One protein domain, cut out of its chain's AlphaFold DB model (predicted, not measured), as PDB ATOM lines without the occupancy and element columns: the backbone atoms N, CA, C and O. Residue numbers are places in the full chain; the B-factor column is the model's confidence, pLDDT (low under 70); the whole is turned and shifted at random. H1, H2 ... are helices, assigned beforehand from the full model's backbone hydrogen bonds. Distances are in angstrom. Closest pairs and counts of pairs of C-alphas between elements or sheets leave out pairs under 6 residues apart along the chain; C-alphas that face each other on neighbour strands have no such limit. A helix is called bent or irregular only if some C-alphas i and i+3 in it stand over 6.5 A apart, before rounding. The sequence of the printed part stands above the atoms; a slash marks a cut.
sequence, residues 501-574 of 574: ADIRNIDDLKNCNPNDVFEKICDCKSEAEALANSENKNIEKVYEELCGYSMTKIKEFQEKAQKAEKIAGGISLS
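This is residues 501 to 574 of the 574 residues of an uncharacterized protein of Methanosarcina vacuolata Z-761 (UniProt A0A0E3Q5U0). A long helix, H5, folds back along the short helices H1 and H2, which follow one another beside its first half, while H3 and H4 make a small crossed pair beyond the end where H5 begins. From H1 through H2 to H3 the backbone moves toward that far end, turns back through H4, and returns along H5, whose last turns, with residues 566 to 574, stick out free at the other end. The arrangement is loose, with few contacts between its parts: the radius of gyration of the C-alphas is 16.0 A, and the C-alphas span 58 by 23 by 15 A, a rod whose length includes that free end. The printed part has 74 residues with five named helices, H1 to H5 in order, and no named strand; its class is all helix.

The printed part begins at Ala 501, and after residues 501 to 505 comes H1, residues 506 to 511, with C-alpha 506 at (165.932, 156.376, 141.255). H2 is residues 514 to 521, 10.5 A from first to last C-alpha. H3, residues 525 to 535, measures 15.5 A and ends with C-alpha 535 at (131.979, 169.552, 142.839). H4 is residues 539 to 547, 11.6 A long. H5, residues 551 to 572, is the longest helix, 33.6 A from C-alpha 551 at (152.221, 166.491, 141.953) to C-alpha 572 at (180.647, 153.898, 154.573). No helix is bent or irregular.

H1 touches H5, and the closest C-alphas are those of Lys 510 and Gln 558, 5.4 A apart. H5 touches H1 with residues 558 to 562 alone. The two run opposite ways at a steep tilt of 68 degrees, only just short of about perpendicular. H2 touches H5 as well, with the C-alphas of Phe 518 and Met 551 closest at 5.9 A; here H5 takes part with residues 551 to 555 alone. Their lines stand at a steep tilt of 59 degrees, opposite ways. H1 and H2 follow each other in the chain but are apart, and so are H2 and H3. H3 touches H4, the C-alphas of Ala 532 and Ile 539 being closest at 5.3 A, at a steep tilt of 61 degrees and opposite ways. The helix packing is mostly crossed, meaning that no helix pair that touches does so at a shallow tilt. H4 and H5 are close but not clearly touching: their closest C-alphas, those of Glu 540 and Met 551, are 7.7 A apart, and the lines are about perpendicular at 82 degrees. H3 and H5 are apart. In H1, H2, H3 and H4 every O i to N i+4 pair is within hydrogen-bond range; in H5 it is 13 of 18.

The two C-alphas farthest apart are those of Ser 534 and Ser 574, at 58.2 A. Residues 566 to 574, of which 566 to 572 belong to H5, stand free; without them the body of 65 residues spans 43 by 20 by 15 A, with a radius of gyration of 13.2 A. The four links between helices are tight, with 2 residues from H1 to H2 and 3 in each of the others, and no link is long. The printed part has no cut and ends at Ser 574, the chain's last residue. The mean pLDDT of the printed part is 73.0. In this predicted model 22 residues are under 70: residues 523 to 524, 526 to 528, 544 to 549 and 564 to 574, the last stretch taking in the free end.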
ATOM      1  N   ALA A 501     157.826 160.208 130.930       81.31
ATOM      2  CA  ALA A 501     158.727 161.197 131.533       81.31
ATOM      3  C   ALA A 501     160.227 160.869 131.379       81.31
ATOM      4  O   ALA A 501     161.048 161.702 131.759       81.31
ATOM      5  N   ASP A 502     160.571 159.710 130.797       81.62
ATOM      6  CA  ASP A 502     161.940 159.181 130.631       81.62
ATOM      7  C   ASP A 502     162.721 159.055 131.956       81.62
ATOM      8  O   ASP A 502     163.935 159.233 132.004       81.62
ATOM      9  N   ILE A 503     162.018 158.744 133.049       83.56
ATOM     10  CA  ILE A 503     162.602 158.506 134.376       83.56
ATOM     11  C   ILE A 503     162.750 157.003 134.577       83.56
ATOM     12  O   ILE A 503     161.770 156.305 134.852       83.56
ATOM     13  N   ARG A 504     163.971 156.487 134.432       81.88
ATOM     14  CA  ARG A 504     164.200 155.038 134.364       81.88
ATOM     15  C   ARG A 504     164.630 154.434 135.686       81.88
ATOM     16  O   ARG A 504     164.315 153.274 135.949       81.88
ATOM     17  N   ASN A 505     165.328 155.209 136.502       83.06
ATOM     18  CA  ASN A 505     165.876 154.778 137.780       83.06
ATOM     19  C   ASN A 505     165.626 155.825 138.877       83.06
ATOM     20  O   ASN A 505     165.003 156.872 138.667       83.06
ATOM     21  N   ILE A 506     166.095 155.514 140.082       82.38
ATOM     22  CA  ILE A 506     165.932 156.376 141.255       82.38
ATOM     23  C   ILE A 506     166.712 157.692 141.086       82.38
ATOM     24  O   ILE A 506     166.238 158.735 141.533       82.38
ATOM     25  N   ASP A 507     167.863 157.677 140.414       80.69
ATOM     26  CA  ASP A 507     168.697 158.868 140.207       80.69
ATOM     27  C   ASP A 507     168.059 159.879 139.247       80.69
ATOM     28  O   ASP A 507     168.094 161.088 139.501       80.69
ATOM     29  N   ASP A 508     167.387 159.400 138.201       83.69
ATOM     30  CA  ASP A 508     166.585 160.224 137.298       83.69
ATOM     31  C   ASP A 508     165.442 160.899 138.075       83.69
ATOM     32  O   ASP A 508     165.181 162.092 137.909       83.69
ATOM     33  N   LEU A 509     164.793 160.162 138.989       83.88
ATOM     34  CA  LEU A 509     163.704 160.687 139.818       83.88
ATOM     35  C   LEU A 509     164.203 161.721 140.836       83.88
ATOM     36  O   LEU A 509     163.508 162.700 141.105       83.88
ATOM     37  N   LYS A 510     165.407 161.554 141.394       82.56
ATOM     38  CA  LYS A 510     166.000 162.534 142.322       82.56
ATOM     39  C   LYS A 510     166.206 163.887 141.653       82.56
ATOM     40  O   LYS A 510     165.903 164.910 142.267       82.56
ATOM     41  N   ASN A 511     166.705 163.869 140.421       81.69
ATOM     42  CA  ASN A 511     167.142 165.058 139.691       81.69
ATOM     43  C   ASN A 511     166.038 165.689 138.828       81.69
ATOM     44  O   ASN A 511     166.273 166.702 138.170       81.69
ATOM     45  N   CYS A 512     164.834 165.111 138.818       82.06
ATOM     46  CA  CYS A 512     163.727 165.626 138.025       82.06
ATOM     47  C   CYS A 512     163.070 166.869 138.653       82.06
ATOM     48  O   CYS A 512     163.087 167.076 139.868       82.06
ATOM     49  N   ASN A 513     162.436 167.691 137.814       84.00
ATOM     50  CA  ASN A 513     161.519 168.732 138.263       84.00
ATOM     51  C   ASN A 513     160.095 168.146 138.336       84.00
ATOM     52  O   ASN A 513     159.531 167.822 137.288       84.00
ATOM     53  N   PRO A 514     159.475 168.036 139.526       81.00
ATOM     54  CA  PRO A 514     158.151 167.431 139.676       81.00
ATOM     55  C   PRO A 514     157.051 168.101 138.849       81.00
ATOM     56  O   PRO A 514     156.105 167.422 138.464       81.00
ATOM     57  N   ASN A 515     157.174 169.404 138.567       78.88
ATOM     58  CA  ASN A 515     156.237 170.122 137.698       78.88
ATOM     59  C   ASN A 515     156.290 169.590 136.265       78.88
ATOM     60  O   ASN A 515     155.271 169.175 135.722       78.88
ATOM     61  N   ASP A 516     157.489 169.547 135.686       81.38
ATOM     62  CA  ASP A 516     157.692 169.131 134.296       81.38
ATOM     63  C   ASP A 516     157.326 167.654 134.112       81.38
ATOM     64  O   ASP A 516     156.783 167.250 133.086       81.38
ATOM     65  N   VAL A 517     157.596 166.835 135.131       81.69
ATOM     66  CA  VAL A 517     157.207 165.423 135.154       81.69
ATOM     67  C   VAL A 517     155.696 165.279 135.230       81.69
ATOM     68  O   VAL A 517     155.134 164.501 134.466       81.69
ATOM     69  N   PHE A 518     155.033 166.038 136.109       80.25
ATOM     70  CA  PHE A 518     153.578 166.022 136.220       80.25
ATOM     71  C   PHE A 518     152.916 166.459 134.909       80.25
ATOM     72  O   PHE A 518     152.001 165.779 134.456       80.25
ATOM     73  N   GLU A 519     153.407 167.514 134.254       78.44
ATOM     74  CA  GLU A 519     152.883 167.946 132.952       78.44
ATOM     75  C   GLU A 519     153.047 166.882 131.861       78.44
ATOM     76  O   GLU A 519     152.128 166.683 131.071       78.44
ATOM     77  N   LYS A 520     154.169 166.151 131.842       78.94
ATOM     78  CA  LYS A 520     154.415 165.084 130.857       78.94
ATOM     79  C   LYS A 520     153.537 163.847 131.034       78.94
ATOM     80  O   LYS A 520     153.341 163.117 130.069       78.94
ATOM     81  N   ILE A 521     153.044 163.585 132.245       76.62
ATOM     82  CA  ILE A 521     152.234 162.392 132.544       76.62
ATOM     83  C   ILE A 521     150.749 162.707 132.776       76.62
ATOM     84  O   ILE A 521     149.968 161.788 133.022       76.62
ATOM     85  N   CYS A 522     150.336 163.978 132.807       73.38
ATOM     86  CA  CYS A 522     148.964 164.367 133.138       73.38
ATOM     87  C   CYS A 522     148.050 164.329 131.903       73.38
ATOM     88  O   CYS A 522     147.916 165.310 131.176       73.38
ATOM     89  N   ASP A 523     147.336 163.217 131.732       68.00
ATOM     90  CA  ASP A 523     146.421 163.011 130.596       68.00
ATOM     91  C   ASP A 523     144.991 163.537 130.863       68.00
ATOM     92  O   ASP A 523     144.115 163.470 130.005       68.00
ATOM     93  N   CYS A 524     144.727 164.035 132.077       66.94
ATOM     94  CA  CYS A 524     143.381 164.266 132.618       66.94
ATOM     95  C   CYS A 524     143.093 165.723 133.021       66.94
ATOM     96  O   CYS A 524     142.092 165.993 133.686       66.94
ATOM     97  N   LYS A 525     143.946 166.671 132.609       70.69
ATOM     98  CA  LYS A 525     143.911 168.078 133.044       70.69
ATOM     99  C   LYS A 525     142.535 168.737 132.881       70.69
ATOM    100  O   LYS A 525     141.967 169.234 133.846       70.69
ATOM    101  N   SER A 526     141.946 168.649 131.688       67.00
ATOM    102  CA  SER A 526     140.648 169.272 131.391       67.00
ATOM    103  C   SER A 526     139.467 168.633 132.132       67.00
ATOM    104  O   SER A 526     138.519 169.323 132.496       67.00
ATOM    105  N   GLU A 527     139.498 167.314 132.356       68.81
ATOM    106  CA  GLU A 527     138.435 166.606 133.088       68.81
ATOM    107  C   GLU A 527     138.519 166.868 134.593       68.81
ATOM    108  O   GLU A 527     137.493 167.102 135.233       68.81
ATOM    109  N   ALA A 528     139.732 166.893 135.145       68.00
ATOM    110  CA  ALA A 528     139.972 167.205 136.548       68.00
ATOM    111  C   ALA A 528     139.583 168.652 136.885       68.00
ATOM    112  O   ALA A 528     138.944 168.887 137.909       68.00
ATOM    113  N   GLU A 529     139.893 169.613 136.010       76.62
ATOM    114  CA  GLU A 529     139.486 171.016 136.164       76.62
ATOM    115  C   GLU A 529     137.956 171.177 136.113       76.62
ATOM    116  O   GLU A 529     137.375 171.888 136.936       76.62
ATOM    117  N   ALA A 530     137.275 170.476 135.200       73.88
ATOM    118  CA  ALA A 530     135.816 170.507 135.104       73.88
ATOM    119  C   ALA A 530     135.123 169.896 136.337       73.88
ATOM    120  O   ALA A 530     134.137 170.452 136.825       73.88
ATOM    121  N   LEU A 531     135.643 168.778 136.858       74.75
ATOM    122  CA  LEU A 531     135.132 168.107 138.061       74.75
ATOM    123  C   LEU A 531     135.415 168.894 139.344       74.75
ATOM    124  O   LEU A 531     134.536 169.023 140.192       74.75
ATOM    125  N   ALA A 532     136.615 169.460 139.481       78.00
ATOM    126  CA  ALA A 532     136.962 170.299 140.624       78.00
ATOM    127  C   ALA A 532     136.037 171.523 140.717       78.00
ATOM    128  O   ALA A 532     135.559 171.850 141.804       78.00
ATOM    129  N   ASN A 533     135.720 172.140 139.572       76.88
ATOM    130  CA  ASN A 533     134.816 173.285 139.495       76.88
ATOM    131  C   ASN A 533     133.345 172.915 139.745       76.88
ATOM    132  O   ASN A 533     132.623 173.694 140.365       76.88
ATOM    133  N   SER A 534     132.882 171.751 139.277       74.81
ATOM    134  CA  SER A 534     131.484 171.332 139.450       74.81
ATOM    135  C   SER A 534     131.179 170.818 140.860       74.81
ATOM    136  O   SER A 534     130.094 171.074 141.379       74.81
ATOM    137  N   GLU A 535     132.134 170.135 141.499       77.88
ATOM    138  CA  GLU A 535     131.979 169.552 142.839       77.88
ATOM    139  C   GLU A 535     132.597 170.407 143.959       77.88
ATOM    140  O   GLU A 535     132.524 170.031 145.129       77.88
ATOM    141  N   ASN A 536     133.196 171.555 143.619       76.69
ATOM    142  CA  ASN A 536     133.899 172.450 144.544       76.69
ATOM    143  C   ASN A 536     134.948 171.705 145.403       76.69
ATOM    144  O   ASN A 536     135.052 171.891 146.619       76.69
ATOM    145  N   LYS A 537     135.694 170.798 144.760       80.38
ATOM    146  CA  LYS A 537     136.731 169.959 145.378       80.38
ATOM    147  C   LYS A 537     138.125 170.517 145.099       80.38
ATOM    148  O   LYS A 537     138.365 171.157 144.081       80.38
ATOM    149  N   ASN A 538     139.077 170.217 145.987       79.50
ATOM    150  CA  ASN A 538     140.486 170.525 145.740       79.50
ATOM    151  C   ASN A 538     140.979 169.732 144.518       79.50
ATOM    152  O   ASN A 538     140.922 168.500 144.515       79.50
ATOM    153  N   ILE A 539     141.491 170.450 143.519       75.94
ATOM    154  CA  ILE A 539     141.954 169.896 142.249       75.94
ATOM    155  C   ILE A 539     143.029 168.810 142.422       75.94
ATOM    156  O   ILE A 539     143.025 167.832 141.685       75.94
ATOM    157  N   GLU A 540     143.890 168.902 143.442       71.19
ATOM    158  CA  GLU A 540     144.899 167.871 143.721       71.19
ATOM    159  C   GLU A 540     144.274 166.551 144.172       71.19
ATOM    160  O   GLU A 540     144.688 165.489 143.712       71.19
ATOM    161  N   LYS A 541     143.232 166.604 145.013       72.31
ATOM    162  CA  LYS A 541     142.489 165.397 145.409       72.31
ATOM    163  C   LYS A 541     141.757 164.786 144.220       72.31
ATOM    164  O   LYS A 541     141.714 163.570 144.094       72.31
ATOM    165  N   VAL A 542     141.237 165.628 143.329       70.44
ATOM    166  CA  VAL A 542     140.585 165.184 142.092       70.44
ATOM    167  C   VAL A 542     141.592 164.499 141.158       70.44
ATOM    168  O   VAL A 542     141.267 163.461 140.589       70.44
ATOM    169  N   TYR A 543     142.833 164.991 141.058       73.19
ATOM    170  CA  TYR A 543     143.899 164.306 140.315       73.19
ATOM    171  C   TYR A 543     144.268 162.944 140.919       73.19
ATOM    172  O   TYR A 543     144.427 161.972 140.177       73.19
ATOM    173  N   GLU A 544     144.349 162.830 142.248       69.50
ATOM    174  CA  GLU A 544     144.594 161.534 142.896       69.50
ATOM    175  C   GLU A 544     143.445 160.545 142.693       69.50
ATOM    176  O   GLU A 544     143.705 159.369 142.440       69.50
ATOM    177  N   GLU A 545     142.198 161.013 142.769       67.62
ATOM    178  CA  GLU A 545     140.997 160.195 142.566       67.62
ATOM    179  C   GLU A 545     140.845 159.741 141.103       67.62
ATOM    180  O   GLU A 545     140.495 158.587 140.853       67.62
ATOM    181  N   LEU A 546     141.124 160.616 140.131       64.19
ATOM    182  CA  LEU A 546     140.944 160.321 138.705       64.19
ATOM    183  C   LEU A 546     142.112 159.550 138.090       64.19
ATOM    184  O   LEU A 546     141.897 158.675 137.250       64.19
ATOM    185  N   CYS A 547     143.341 159.906 138.464       64.94
ATOM    186  CA  CYS A 547     144.545 159.511 137.732       64.94
ATOM    187  C   CYS A 547     145.493 158.670 138.606       64.94
ATOM    188  O   CYS A 547     146.397 158.025 138.085       64.94
ATOM    189  N   GLY A 548     145.252 158.583 139.922       64.19
ATOM    190  CA  GLY A 548     146.018 157.748 140.860       64.19
ATOM    191  C   GLY A 548     147.322 158.385 141.361       64.19
ATOM    192  O   GLY A 548     147.981 157.835 142.255       64.19
ATOM    193  N   TYR A 549     147.679 159.560 140.836       69.94
ATOM    194  CA  TYR A 549     148.870 160.337 141.176       69.94
ATOM    195  C   TYR A 549     148.571 161.838 141.199       69.94
ATOM    196  O   TYR A 549     147.690 162.330 140.501       69.94
ATOM    197  N   SER A 550     149.349 162.560 141.997       75.94
ATOM    198  CA  SER A 550     149.351 164.018 142.086       75.94
ATOM    199  C   SER A 550     150.783 164.523 142.063       75.94
ATOM    200  O   SER A 550     151.733 163.773 142.315       75.94
ATOM    201  N   MET A 551     150.938 165.818 141.811       77.69
ATOM    202  CA  MET A 551     152.221 166.491 141.953       77.69
ATOM    203  C   MET A 551     152.820 166.293 143.359       77.69
ATOM    204  O   MET A 551     154.025 166.084 143.500       77.69
ATOM    205  N   THR A 552     151.975 166.279 144.393       79.44
ATOM    206  CA  THR A 552     152.354 166.017 145.788       79.44
ATOM    207  C   THR A 552     152.909 164.604 145.962       79.44
ATOM    208  O   THR A 552     153.996 164.434 146.509       79.44
ATOM    209  N   LYS A 553     152.253 163.593 145.385       79.69
ATOM    210  CA  LYS A 553     152.726 162.198 145.404       79.69
ATOM    211  C   LYS A 553     154.075 162.014 144.704       79.69
ATOM    212  O   LYS A 553     154.920 161.259 145.180       79.69
ATOM    213  N   ILE A 554     154.302 162.705 143.584       80.56
ATOM    214  CA  ILE A 554     155.589 162.662 142.863       80.56
ATOM    215  C   ILE A 554     156.699 163.261 143.734       80.56
ATOM    216  O   ILE A 554     157.765 162.657 143.857       80.56
ATOM    217  N   LYS A 555     156.434 164.393 144.401       83.31
ATOM    218  CA  LYS A 555     157.365 164.993 145.371       83.31
ATOM    219  C   LYS A 555     157.671 164.054 146.535       83.31
ATOM    220  O   LYS A 555     158.832 163.904 146.897       83.31
ATOM    221  N   GLU A 556     156.670 163.369 147.081       85.00
ATOM    222  CA  GLU A 556     156.884 162.388 148.152       85.00
ATOM    223  C   GLU A 556     157.819 161.250 147.719       85.00
ATOM    224  O   GLU A 556     158.707 160.853 148.478       85.00
ATOM    225  N   PHE A 557     157.657 160.726 146.500       83.38
ATOM    226  CA  PHE A 557     158.555 159.697 145.970       83.38
ATOM    227  C   PHE A 557     159.957 160.235 145.662       83.38
ATOM    228  O   PHE A 557     160.934 159.540 145.941       83.38
ATOM    229  N   GLN A 558     160.079 161.473 145.175       84.44
ATOM    230  CA  GLN A 558     161.370 162.144 145.000       84.44
ATOM    231  C   GLN A 558     162.097 162.326 146.343       84.44
ATOM    232  O   GLN A 558     163.282 162.018 146.463       84.44
ATOM    233  N   GLU A 559     161.393 162.759 147.388       83.62
ATOM    234  CA  GLU A 559     161.969 162.889 148.728       83.62
ATOM    235  C   GLU A 559     162.377 161.535 149.318       83.62
ATOM    236  O   GLU A 559     163.414 161.434 149.978       83.62
ATOM    237  N   LYS A 560     161.583 160.480 149.095       84.31
ATOM    238  CA  LYS A 560     161.947 159.111 149.496       84.31
ATOM    239  C   LYS A 560     163.214 158.641 148.783       84.31
ATOM    240  O   LYS A 560     164.103 158.111 149.447       84.31
ATOM    241  N   ALA A 561     163.329 158.899 147.483       80.56
ATOM    242  CA  ALA A 561     164.520 158.596 146.693       80.56
ATOM    243  C   ALA A 561     165.771 159.315 147.232       80.56
ATOM    244  O   ALA A 561     166.819 158.695 147.404       80.56
ATOM    245  N   GLN A 562     165.654 160.598 147.589       82.31
ATOM    246  CA  GLN A 562     166.746 161.372 148.196       82.31
ATOM    247  C   GLN A 562     167.114 160.890 149.616       82.31
ATOM    248  O   GLN A 562     168.271 160.979 150.030       82.31
ATOM    249  N   LYS A 563     166.145 160.376 150.387       79.31
ATOM    250  CA  LYS A 563     166.370 159.847 151.747       79.31
ATOM    251  C   LYS A 563     167.010 158.454 151.747       79.31
ATOM    252  O   LYS A 563     167.837 158.194 152.619       79.31
ATOM    253  N   ALA A 564     166.679 157.592 150.785       67.88
ATOM    254  CA  ALA A 564     167.247 156.246 150.664       67.88
ATOM    255  C   ALA A 564     168.783 156.267 150.499       67.88
ATOM    256  O   ALA A 564     169.489 155.457 151.097       67.88
ATOM    257  N   GLU A 565     169.318 157.264 149.791       58.34
ATOM    258  CA  GLU A 565     170.762 157.437 149.588       58.34
ATOM    259  C   GLU A 565     171.504 157.903 150.849       58.34
ATOM    260  O   GLU A 565     172.621 157.458 151.108       58.34
ATOM    261  N   LYS A 566     170.881 158.732 151.700       55.19
ATOM    262  CA  LYS A 566     171.494 159.154 152.976       55.19
ATOM    263  C   LYS A 566     171.724 157.984 153.933       55.19
ATOM    264  O   LYS A 566     172.658 158.028 154.730       55.19
ATOM    265  N   ILE A 567     170.898 156.943 153.845       53.22
ATOM    266  CA  ILE A 567     171.033 155.726 154.654       53.22
ATOM    267  C   ILE A 567     172.118 154.812 154.062       53.22
ATOM    268  O   ILE A 567     172.923 154.273 154.814       53.22
ATOM    269  N   ALA A 568     172.206 154.695 152.731       49.56
ATOM    270  CA  ALA A 568     173.250 153.914 152.059       49.56
ATOM    271  C   ALA A 568     174.652 154.554 152.165       49.56
ATOM    272  O   ALA A 568     175.636 153.860 152.408       49.56
ATOM    273  N   GLY A 569     174.753 155.884 152.057       45.72
ATOM    274  CA  GLY A 569     176.010 156.628 152.198       45.72
ATOM    275  C   GLY A 569     176.536 156.695 153.637       45.72
ATOM    276  O   GLY A 569     177.747 156.757 153.848       45.72
ATOM    277  N   GLY A 570     175.645 156.609 154.632       41.75
ATOM    278  CA  GLY A 570     175.991 156.605 156.058       41.75
ATOM    279  C   GLY A 570     176.632 155.308 156.571       41.75
ATOM    280  O   GLY A 570     177.170 155.305 157.672       41.75
ATOM    281  N   ILE A 571     176.618 154.225 155.787       45.91
ATOM    282  CA  ILE A 571     177.224 152.930 156.156       45.91
ATOM    283  C   ILE A 571     178.709 152.852 155.723       45.91
ATOM    284  O   ILE A 571     179.413 151.914 156.079       45.91
ATOM    285  N   SER A 572     179.237 153.861 155.016       40.31
ATOM    286  CA  SER A 572     180.647 153.898 154.573       40.31
ATOM    287  C   SER A 572     181.620 154.638 155.510       40.31
ATOM    288  O   SER A 572     182.786 154.812 155.164       40.31
ATOM    289  N   LEU A 573     181.178 155.051 156.703       42.47
ATOM    290  CA  LEU A 573     182.028 155.665 157.733       42.47
ATOM    291  C   LEU A 573     181.723 155.066 159.115       42.47
ATOM    292  O   LEU A 573     181.085 155.698 159.956       42.47
ATOM    293  N   SER A 574     182.205 153.844 159.347       33.56
ATOM    294  CA  SER A 574     182.550 153.338 160.683       33.56
ATOM    295  C   SER A 574     183.658 152.305 160.590       33.56
ATOM    296  O   SER A 574     183.422 151.302 159.875       33.56
TER     297      SER A 574